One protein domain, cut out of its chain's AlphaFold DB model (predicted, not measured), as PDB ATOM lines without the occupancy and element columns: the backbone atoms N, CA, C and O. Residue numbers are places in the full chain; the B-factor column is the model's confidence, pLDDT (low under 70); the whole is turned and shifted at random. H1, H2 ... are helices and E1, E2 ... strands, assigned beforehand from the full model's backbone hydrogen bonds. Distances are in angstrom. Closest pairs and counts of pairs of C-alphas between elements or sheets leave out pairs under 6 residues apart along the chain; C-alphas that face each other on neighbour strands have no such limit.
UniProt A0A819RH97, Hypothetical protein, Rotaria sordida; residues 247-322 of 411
ATOM      1  N   SER A 247     -78.511 113.031  44.721       60.19
ATOM      2  CA  SER A 247     -77.155 112.484  44.583       60.19
ATOM      3  C   SER A 247     -76.444 112.468  45.939       60.19
ATOM      4  O   SER A 247     -76.490 113.451  46.682       60.19
ATOM      5  N   VAL A 248     -75.773 111.365  46.271       61.78
ATOM      6  CA  VAL A 248     -74.944 111.270  47.481       61.78
ATOM      7  C   VAL A 248     -73.560 111.831  47.186       61.78
ATOM      8  O   VAL A 248     -72.943 111.465  46.192       61.78
ATOM      9  N   VAL A 249     -73.082 112.734  48.039       64.06
ATOM     10  CA  VAL A 249     -71.743 113.315  47.936       64.06
ATOM     11  C   VAL A 249     -71.111 113.305  49.322       64.06
ATOM     12  O   VAL A 249     -71.762 113.605  50.319       64.06
ATOM     13  N   ILE A 250     -69.834 112.957  49.408       63.91
ATOM     14  CA  ILE A 250     -69.088 113.109  50.658       63.91
ATOM     15  C   ILE A 250     -68.729 114.584  50.785       63.91
ATOM     16  O   ILE A 250     -68.156 115.164  49.862       63.91
ATOM     17  N   ALA A 251     -69.099 115.197  51.909       63.69
ATOM     18  CA  ALA A 251     -68.771 116.584  52.179       63.69
ATOM     19  C   ALA A 251     -67.257 116.764  52.063       63.69
ATOM     20  O   ALA A 251     -66.481 116.085  52.743       63.69
ATOM     21  N   VAL A 252     -66.832 117.685  51.197       61.12
ATOM     22  CA  VAL A 252     -65.461 118.186  51.260       61.12
ATOM     23  C   VAL A 252     -65.332 118.837  52.636       61.12
ATOM     24  O   VAL A 252     -66.212 119.626  52.987       61.12
ATOM     25  N   PRO A 253     -64.326 118.476  53.450       56.94
ATOM     26  CA  PRO A 253     -64.174 119.070  54.766       56.94
ATOM     27  C   PRO A 253     -64.035 120.582  54.597       56.94
ATOM     28  O   PRO A 253     -63.009 121.065  54.122       56.94
ATOM     29  N   ASP A 254     -65.083 121.322  54.966       48.81
ATOM     30  CA  ASP A 254     -65.020 122.771  55.059       48.81
ATOM     31  C   ASP A 254     -63.952 123.092  56.108       48.81
ATOM     32  O   ASP A 254     -64.107 122.858  57.315       48.81
ATOM     33  N   THR A 255     -62.822 123.610  55.633       48.47
ATOM     34  CA  THR A 255     -61.702 124.071  56.459       48.47
ATOM     35  C   THR A 255     -62.128 125.169  57.437       48.47
ATOM     36  O   THR A 255     -61.479 125.354  58.461       48.47
ATOM     37  N   THR A 256     -63.267 125.825  57.201       46.84
ATOM     38  CA  THR A 256     -63.825 126.899  58.038       46.84
ATOM     39  C   THR A 256     -64.512 126.407  59.322       46.84
ATOM     40  O   THR A 256     -64.566 127.148  60.301       46.84
ATOM     41  N   LEU A 257     -65.012 125.163  59.381       48.41
ATOM     42  CA  LEU A 257     -65.598 124.597  60.613       48.41
ATOM     43  C   LEU A 257     -64.535 124.026  61.562       48.41
ATOM     44  O   LEU A 257     -64.727 124.033  62.781       48.41
ATOM     45  N   HIS A 258     -63.394 123.585  61.024       49.78
ATOM     46  CA  HIS A 258     -62.259 123.110  61.821       49.78
ATOM     47  C   HIS A 258     -61.607 124.237  62.637       49.78
ATOM     48  O   HIS A 258     -61.079 123.976  63.714       49.78
ATOM     49  N   GLU A 259     -61.717 125.495  62.198       47.94
ATOM     50  CA  GLU A 259     -61.143 126.656  62.898       47.94
ATOM     51  C   GLU A 259     -61.775 126.938  64.272       47.94
ATOM     52  O   GLU A 259     -61.176 127.632  65.092       47.94
ATOM     53  N   ARG A 260     -62.962 126.390  64.575       54.56
ATOM     54  CA  ARG A 260     -63.635 126.605  65.871       54.56
ATOM     55  C   ARG A 260     -63.441 125.451  66.863       54.56
ATOM     56  O   ARG A 260     -63.934 125.517  67.992       54.56
ATOM     57  N   ARG A 261     -62.743 124.385  66.464       67.94
ATOM     58  CA  ARG A 261     -62.573 123.177  67.272       67.94
ATOM     59  C   ARG A 261     -61.289 123.266  68.094       67.94
ATOM     60  O   ARG A 261     -60.194 123.312  67.552       67.94
ATOM     61  N   LEU A 262     -61.427 123.290  69.419       80.44
ATOM     62  CA  LEU A 262     -60.279 123.266  70.328       80.44
ATOM     63  C   LEU A 262     -59.691 121.851  70.346       80.44
ATOM     64  O   LEU A 262     -60.262 120.946  70.956       80.44
ATOM     65  N   GLU A 263     -58.566 121.677  69.661       86.56
ATOM     66  CA  GLU A 263     -57.808 120.433  69.581       86.56
ATOM     67  C   GLU A 263     -56.364 120.662  70.044       86.56
ATOM     68  O   GLU A 263     -55.730 121.654  69.691       86.56
ATOM     69  N   THR A 264     -55.832 119.722  70.822       88.50
ATOM     70  CA  THR A 264     -54.414 119.666  71.190       88.50
ATOM     71  C   THR A 264     -53.911 118.239  71.013       88.50
ATOM     72  O   THR A 264     -54.571 117.291  71.430       88.50
ATOM     73  N   SER A 265     -52.759 118.072  70.365       91.56
ATOM     74  CA  SER A 265     -52.133 116.763  70.153       91.56
ATOM     75  C   SER A 265     -50.852 116.659  70.980       91.56
ATOM     76  O   SER A 265     -50.037 117.578  70.983       91.56
ATOM     77  N   TYR A 266     -50.677 115.534  71.666       92.44
ATOM     78  CA  TYR A 266     -49.533 115.212  72.510       92.44
ATOM     79  C   TYR A 266     -48.907 113.909  72.026       92.44
ATOM     80  O   TYR A 266     -49.608 112.928  71.792       92.44
ATOM     81  N   THR A 267     -47.583 113.870  71.931       91.88
ATOM     82  CA  THR A 267     -46.854 112.623  71.680       91.88
ATOM     83  C   THR A 267     -46.223 112.161  72.986       91.88
ATOM     84  O   THR A 267     -45.349 112.828  73.535       91.88
ATOM     85  N   VAL A 268     -46.672 111.017  73.493       90.19
ATOM     86  CA  VAL A 268     -46.132 110.374  74.690       90.19
ATOM     87  C   VAL A 268     -45.139 109.308  74.250       90.19
ATOM     88  O   VAL A 268     -45.496 108.374  73.537       90.19
ATOM     89  N   GLN A 269     -43.883 109.448  74.666       89.88
ATOM     90  CA  GLN A 269     -42.852 108.437  74.442       89.88
ATOM     91  C   GLN A 269     -42.714 107.582  75.700       89.88
ATOM     92  O   GLN A 269     -42.352 108.100  76.756       89.88
ATOM     93  N   LEU A 270     -42.995 106.286  75.589       89.81
ATOM     94  CA  LEU A 270     -42.880 105.326  76.685       89.81
ATOM     95  C   LEU A 270     -41.710 104.368  76.425       89.81
ATOM     96  O   LEU A 270     -41.611 103.803  75.339       89.81
ATOM     97  N   GLY A 271     -40.848 104.161  77.423       83.31
ATOM     98  CA  GLY A 271     -39.737 103.201  77.369       83.31
ATOM     99  C   GLY A 271     -38.342 103.838  77.300       83.31
ATOM    100  O   GLY A 271     -38.160 104.937  76.778       83.31
ATOM    101  N   ALA A 272     -37.345 103.137  77.855       71.75
ATOM    102  CA  ALA A 272     -35.952 103.599  77.922       71.75
ATOM    103  C   ALA A 272     -35.074 103.105  76.752       71.75
ATOM    104  O   ALA A 272     -34.178 103.831  76.329       71.75
ATOM    105  N   GLN A 273     -35.329 101.901  76.218       68.69
ATOM    106  CA  GLN A 273     -34.552 101.293  75.119       68.69
ATOM    107  C   GLN A 273     -35.346 101.184  73.806       68.69
ATOM    108  O   GLN A 273     -34.866 101.652  72.778       68.69
ATOM    109  N   LEU A 274     -36.574 100.648  73.831       67.69
ATOM    110  CA  LEU A 274     -37.542 100.775  72.732       67.69
ATOM    111  C   LEU A 274     -38.570 101.841  73.110       67.69
ATOM    112  O   LEU A 274     -39.457 101.595  73.924       67.69
ATOM    113  N   LYS A 275     -38.418 103.043  72.548       81.56
ATOM    114  CA  LYS A 275     -39.375 104.135  72.740       81.56
ATOM    115  C   LYS A 275     -40.615 103.878  71.889       81.56
ATOM    116  O   LYS A 275     -40.601 104.134  70.687       81.56
ATOM    117  N   SER A 276     -41.689 103.419  72.515       85.81
ATOM    118  CA  SER A 276     -43.013 103.395  71.899       85.81
ATOM    119  C   SER A 276     -43.571 104.815  71.875       85.81
ATOM    120  O   SER A 276     -43.605 105.489  72.905       85.81
ATOM    121  N   MET A 277     -43.984 105.288  70.699       86.44
ATOM    122  CA  MET A 277     -44.607 106.602  70.539       86.44
ATOM    123  C   MET A 277     -46.124 106.455  70.466       86.44
ATOM    124  O   MET A 277     -46.645 105.823  69.552       86.44
ATOM    125  N   TYR A 278     -46.824 107.081  71.404       89.12
ATOM    126  CA  TYR A 278     -48.277 107.170  71.432       89.12
ATOM    127  C   TYR A 278     -48.697 108.596  71.098       89.12
ATOM    128  O   TYR A 278     -48.187 109.547  71.685       89.12
ATOM    129  N   ASN A 279     -49.637 108.755  70.171       89.94
ATOM    130  CA  ASN A 279     -50.201 110.058  69.838       89.94
ATOM    131  C   ASN A 279     -51.573 110.184  70.496       89.94
ATOM    132  O   ASN A 279     -52.509 109.471  70.142       89.94
ATOM    133  N   LEU A 280     -51.673 111.081  71.466       90.50
ATOM    134  CA  LEU A 280     -52.908 111.422  72.152       90.50
ATOM    135  C   LEU A 280     -53.450 112.714  71.552       90.50
ATOM    136  O   LEU A 280     -52.719 113.690  71.407       90.50
ATOM    137  N   ARG A 281     -54.741 112.743  71.239       89.31
ATOM    138  CA  ARG A 281     -55.416 113.941  70.746       89.31
ATOM    139  C   ARG A 281     -56.549 114.292  71.694       89.31
ATOM    140  O   ARG A 281     -57.492 113.521  71.847       89.31
ATOM    141  N   LEU A 282     -56.450 115.451  72.332       89.06
ATOM    142  CA  LEU A 282     -57.493 116.000  73.183       89.06
ATOM    143  C   LEU A 282     -58.324 116.986  72.374       89.06
ATOM    144  O   LEU A 282     -57.799 117.950  71.819       89.06
ATOM    145  N   ILE A 283     -59.628 116.746  72.330       87.50
ATOM    146  CA  ILE A 283     -60.563 117.508  71.513       87.50
ATOM    147  C   ILE A 283     -61.735 117.935  72.390       87.50
ATOM    148  O   ILE A 283     -62.339 117.102  73.062       87.50
ATOM    149  N   ARG A 284     -62.105 119.217  72.351       85.44
ATOM    150  CA  ARG A 284     -63.369 119.674  72.936       85.44
ATOM    151  C   ARG A 284     -64.503 119.417  71.950       85.44
ATOM    152  O   ARG A 284     -64.598 120.089  70.924       85.44
ATOM    153  N   CYS A 285     -65.372 118.472  72.272       79.94
ATOM    154  CA  CYS A 285     -66.567 118.164  71.494       79.94
ATOM    155  C   CYS A 285     -67.607 117.435  72.336       79.94
ATOM    156  O   CYS A 285     -67.267 116.824  73.347       79.94
ATOM    157  N   ASP A 286     -68.852 117.465  71.874       80.88
ATOM    158  CA  ASP A 286     -69.842 116.481  72.291       80.88
ATOM    159  C   ASP A 286     -69.462 115.118  71.682       80.88
ATOM    160  O   ASP A 286     -69.130 115.030  70.499       80.88
ATOM    161  N   MET A 287     -69.437 114.060  72.494       79.25
ATOM    162  CA  MET A 287     -69.132 112.709  72.012       79.25
ATOM    163  C   MET A 287     -70.299 112.114  71.219       79.25
ATOM    164  O   MET A 287     -70.076 111.351  70.279       79.25
ATOM    165  N   LEU A 288     -71.539 112.486  71.552       82.00
ATOM    166  CA  LEU A 288     -72.735 111.979  70.875       82.00
ATOM    167  C   LEU A 288     -72.834 112.486  69.439       82.00
ATOM    168  O   LEU A 288     -73.411 111.823  68.581       82.00
ATOM    169  N   ASP A 289     -72.199 113.615  69.152       79.00
ATOM    170  CA  ASP A 289     -72.079 114.164  67.807       79.00
ATOM    171  C   ASP A 289     -71.349 113.234  66.832       79.00
ATOM    172  O   ASP A 289     -71.659 113.268  65.645       79.00
ATOM    173  N   TYR A 290     -70.432 112.393  67.316       78.19
ATOM    174  CA  TYR A 290     -69.790 111.348  66.509       78.19
ATOM    175  C   TYR A 290     -70.660 110.101  66.335       78.19
ATOM    176  O   TYR A 290     -70.447 109.318  65.414       78.19
ATOM    177  N   CYS A 291     -71.635 109.907  67.223       79.50
ATOM    178  CA  CYS A 291     -72.583 108.796  67.159       79.50
ATOM    179  C   CYS A 291     -73.777 109.118  66.245       79.50
ATOM    180  O   CYS A 291     -74.524 108.227  65.849       79.50
ATOM    181  N   ARG A 292     -73.985 110.399  65.913       79.56
ATOM    182  CA  ARG A 292     -75.068 110.866  65.044       79.56
ATOM    183  C   ARG A 292     -74.639 110.801  63.584       79.56
ATOM    184  O   ARG A 292     -73.617 111.366  63.207       79.56
ATOM    185  N   LEU A 293     -75.479 110.213  62.733       75.12
ATOM    186  CA  LEU A 293     -75.316 110.375  61.292       75.12
ATOM    187  C   LEU A 293     -75.679 111.818  60.911       75.12
ATOM    188  O   LEU A 293     -76.854 112.189  60.851       75.12
ATOM    189  N   LYS A 294     -74.658 112.644  60.685       73.12
ATOM    190  CA  LYS A 294     -74.816 114.015  60.202       73.12
ATOM    191  C   LYS A 294     -74.982 113.987  58.689       73.12
ATOM    192  O   LYS A 294     -74.025 113.753  57.955       73.12
ATOM    193  N   THR A 295     -76.208 114.225  58.233       71.81
ATOM    194  CA  THR A 295     -76.510 114.397  56.810       71.81
ATOM    195  C   THR A 295     -77.103 115.770  56.562       71.81
ATOM    196  O   THR A 295     -78.193 116.071  57.054       71.81
ATOM    197  N   GLU A 296     -76.420 116.595  55.773       68.19
ATOM    198  CA  GLU A 296     -76.986 117.853  55.289       68.19
ATOM    199  C   GLU A 296     -77.634 117.644  53.921       68.19
ATOM    200  O   GLU A 296     -77.037 117.059  53.016       68.19
ATOM    201  N   LYS A 297     -78.858 118.154  53.754       66.81
ATOM    202  CA  LYS A 297     -79.488 118.288  52.438       66.81
ATOM    203  C   LYS A 297     -79.196 119.683  51.897       66.81
ATOM    204  O   LYS A 297     -79.756 120.655  52.399       66.81
ATOM    205  N   LYS A 298     -78.356 119.780  50.869       65.94
ATOM    206  CA  LYS A 298     -78.105 121.022  50.116       65.94
ATOM    207  C   LYS A 298     -78.303 120.741  48.631       65.94
ATOM    208  O   LYS A 298     -77.749 119.770  48.133       65.94
ATOM    209  N   ASP A 299     -79.110 121.548  47.943       60.50
ATOM    210  CA  ASP A 299     -79.319 121.493  46.484       60.50
ATOM    211  C   ASP A 299     -79.580 120.085  45.914       60.50
ATOM    212  O   ASP A 299     -78.911 119.642  44.980       60.50
ATOM    213  N   ASN A 300     -80.536 119.350  46.498       65.62
ATOM    214  CA  ASN A 300     -80.834 117.952  46.145       65.62
ATOM    215  C   ASN A 300     -79.623 117.003  46.256       65.62
ATOM    216  O   ASN A 300     -79.569 115.974  45.593       65.62
ATOM    217  N   LYS A 301     -78.645 117.310  47.108       67.50
ATOM    218  CA  LYS A 301     -77.540 116.410  47.442       67.50
ATOM    219  C   LYS A 301     -77.561 116.077  48.921       67.50
ATOM    220  O   LYS A 301     -77.874 116.930  49.753       67.50
ATOM    221  N   ILE A 302     -77.236 114.827  49.229       72.44
ATOM    222  CA  ILE A 302     -77.052 114.353  50.602       72.44
ATOM    223  C   ILE A 302     -75.558 114.384  50.872       72.44
ATOM    224  O   ILE A 302     -74.803 113.654  50.228       72.44
ATOM    225  N   LEU A 303     -75.151 115.244  51.798       74.00
ATOM    226  CA  LEU A 303     -73.764 115.404  52.201       74.00
ATOM    227  C   LEU A 303     -73.485 114.548  53.432       74.00
ATOM    228  O   LEU A 303     -74.065 114.793  54.490       74.00
ATOM    229  N   PHE A 304     -72.598 113.566  53.286       76.81
ATOM    230  CA  PHE A 304     -72.100 112.753  54.399       76.81
ATOM    231  C   PHE A 304     -70.765 113.277  54.905       76.81
ATOM    232  O   PHE A 304     -69.892 113.630  54.113       76.81
ATOM    233  N   GLU A 305     -70.572 113.262  56.221       76.88
ATOM    234  CA  GLU A 305     -69.264 113.538  56.808       76.88
ATOM    235  C   GLU A 305     -68.254 112.433  56.420       76.88
ATOM    236  O   GLU A 305     -68.583 111.246  56.521       76.88
ATOM    237  N   PRO A 306     -67.010 112.778  56.024       77.88
ATOM    238  CA  PRO A 306     -65.983 111.797  55.652       77.88
ATOM    239  C   PRO A 306     -65.734 110.713  56.711       77.88
ATOM    240  O   PRO A 306     -65.422 109.569  56.380       77.88
ATOM    241  N   GLN A 307     -65.920 111.059  57.988       79.31
ATOM    242  CA  GLN A 307     -65.775 110.144  59.120       79.31
ATOM    243  C   GLN A 307     -66.717 108.939  59.026       79.31
ATOM    244  O   GLN A 307     -66.338 107.845  59.449       79.31
ATOM    245  N   ARG A 308     -67.917 109.089  58.441       82.12
ATOM    246  CA  ARG A 308     -68.842 107.958  58.282       82.12
ATOM    247  C   ARG A 308     -68.270 106.917  57.331       82.12
ATOM    248  O   ARG A 308     -68.251 105.743  57.682       82.12
ATOM    249  N   LEU A 309     -67.750 107.345  56.177       82.31
ATOM    250  CA  LEU A 309     -67.102 106.425  55.243       82.31
ATOM    251  C   LEU A 309     -65.882 105.771  55.896       82.31
ATOM    252  O   LEU A 309     -65.740 104.558  55.822       82.31
ATOM    253  N   GLN A 310     -65.042 106.540  56.592       83.06
ATOM    254  CA  GLN A 310     -63.892 105.981  57.309       83.06
ATOM    255  C   GLN A 310     -64.311 104.913  58.336       83.06
ATOM    256  O   GLN A 310     -63.661 103.873  58.445       83.06
ATOM    257  N   THR A 311     -65.411 105.146  59.056       83.62
ATOM    258  CA  THR A 311     -65.965 104.195  60.029       83.62
ATOM    259  C   THR A 311     -66.470 102.930  59.338       83.62
ATOM    260  O   THR A 311     -66.138 101.836  59.780       83.62
ATOM    261  N   LEU A 312     -67.197 103.057  58.222       83.38
ATOM    262  CA  LEU A 312     -67.670 101.911  57.434       83.38
ATOM    263  C   LEU A 312     -66.513 101.086  56.860       83.38
ATOM    264  O   LEU A 312     -66.561  99.865  56.905       83.38
ATOM    265  N   MET A 313     -65.454 101.740  56.377       82.19
ATOM    266  CA  MET A 313     -64.251 101.073  55.862       82.19
ATOM    267  C   MET A 313     -63.459 100.353  56.959       82.19
ATOM    268  O   MET A 313     -62.787  99.363  56.690       82.19
ATOM    269  N   SER A 314     -63.523 100.856  58.194       84.38
ATOM    270  CA  SER A 314     -62.885 100.227  59.357       84.38
ATOM    271  C   SER A 314     -63.758  99.130  59.974       84.38
ATOM    272  O   SER A 314     -63.270  98.332  60.778       84.38
ATOM    273  N   LEU A 315     -65.043  99.072  59.616       83.44
ATOM    274  CA  LEU A 315     -65.974  98.073  60.114       83.44
ATOM    275  C   LEU A 315     -65.548  96.680  59.632       83.44
ATOM    276  O   LEU A 315     -65.185  96.486  58.472       83.44
ATOM    277  N   TYR A 316     -65.547  95.714  60.551       83.50
ATOM    278  CA  TYR A 316     -65.004  94.361  60.353       83.50
ATOM    279  C   TYR A 316     -63.492  94.292  60.066       83.50
ATOM    280  O   TYR A 316     -62.981  93.215  59.755       83.50
ATOM    281  N   SER A 317     -62.758  95.412  60.113       80.56
ATOM    282  CA  SER A 317     -61.305  95.400  59.902       80.56
ATOM    283  C   SER A 317     -60.574  94.767  61.090       80.56
ATOM    284  O   SER A 317     -61.119  94.637  62.184       80.56
ATOM    285  N   SER A 318     -59.301  94.421  60.897       76.88
ATOM    286  CA  SER A 318     -58.425  93.950  61.977       76.88
ATOM    287  C   SER A 318     -57.985  95.060  62.943       76.88
ATOM    288  O   SER A 318     -57.277  94.783  63.911       76.88
ATOM    289  N   SER A 319     -58.376  96.317  62.696       79.06
ATOM    290  CA  SER A 319     -58.043  97.449  63.559       79.06
ATOM    291  C   SER A 319     -59.135  97.689  64.601       79.06
ATOM    292  O   SER A 319     -60.304  97.880  64.267       79.06
ATOM    293  N   LEU A 320     -58.753  97.683  65.881       81.00
ATOM    294  CA  LEU A 320     -59.674  97.964  66.978       81.00
ATOM    295  C   LEU A 320     -59.844  99.477  67.146       81.00
ATOM    296  O   LEU A 320     -58.908 100.182  67.522       81.00
ATOM    297  N   CYS A 321     -61.068  99.949  66.938       80.94
ATOM    298  CA  CYS A 321     -61.499 101.303  67.260       80.94
ATOM    299  C   CYS A 321     -62.639 101.219  68.276       80.94
ATOM    300  O   CYS A 321     -63.567 100.432  68.103       80.94
ATOM    301  N   GLY A 322     -62.580 102.024  69.334       81.50
ATOM    302  CA  GLY A 322     -63.586 102.012  70.393       81.50
ATOM    303  C   GLY A 322     -63.850 103.405  70.943       81.50
ATOM    304  O   GLY A 322     -62.957 104.252  70.986       81.50
TER     305      GLY A 322
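This is residues 247 to 322 of the 411 residues of the protein "Hypothetical protein" of Rotaria sordida (UniProt A0A819RH97). A long, two-stranded hairpin, E2 and E3, reaches out at one end of an elongated shape, and a small three-stranded sheet of E1, E5 and E4 makes the other end. The short helices H1 and H2 lie on the two chain paths between these ends, and H3 leads off from the small sheet; there is no shared core, and residues 254 to 259 and 312 to 320 stick out. The printed part has 76 residues, with three named helices and five named strands in the order E1 H1 E2 E3 H2 E4 E5 H3, a mixed class of helices and strands. The small sheet, in the order E1 E5 E4, is mixed, and the hairpin is antiparallel. The whole is only just loose, close to extended, with a radius of gyration of the C-alphas of 16.7 A and spans of 57 by 32 by 21 A.

E1, residues 247 to 250, is an edge strand and the parallel neighbour of the inner strand E5, residues 301 to 304, at 29 degrees; N 249 and O 302 are 2.9 A apart, within hydrogen-bond range. H1, residues 255 to 258, is not on this sheet. E2, residues 263 to 270, and E3, residues 276 to 283, form an antiparallel hairpin at 160 degrees, with N 264 and O 282 at 2.8 A and N 270 and O 276 at 2.9 A. E2 and E3 are both apart from E1 and E5. H2, residues 288 to 291, is also not on the small sheet. E4, residues 295 to 298, the other edge strand, forms an antiparallel hairpin with E5 at 151 degrees, with N 301 and O 298 at 2.8 A. H3, residues 306 to 314, is only just on the small sheet, with 5 pairs of C-alphas within 10 A, and only grazes it with residues 306 to 309. The closest C-alphas of E1 and H3, those of Ile 250 and Pro 306, are 6.0 A apart. H2 and H3 are only just apart, at 8.5 A. Every O i to N i+4 pair in H3 is within hydrogen-bond range; H1 and H2 are too short for such a pair, and their single O i to N i+3 pair is within range in H2 but not in H1.

E1 begins at C-alpha 247, (-77.155, 112.484, 44.583). E2 measures 22.4 A from first to last C-alpha, beginning at (-57.808, 120.433, 69.581), and E3 measures 22.5 A. H3 measures 12.5 A and ends at C-alpha 314, (-62.885, 100.227, 59.357).

The two C-alphas farthest apart, those of Gln 273 and Asn 300, are 57.1 A apart. The printed part has no cut, and each link between named elements is tight. Mean pLDDT of the printed part is 75.7; residues 247 to 261, 273 to 274 and 296 to 301 are under 70.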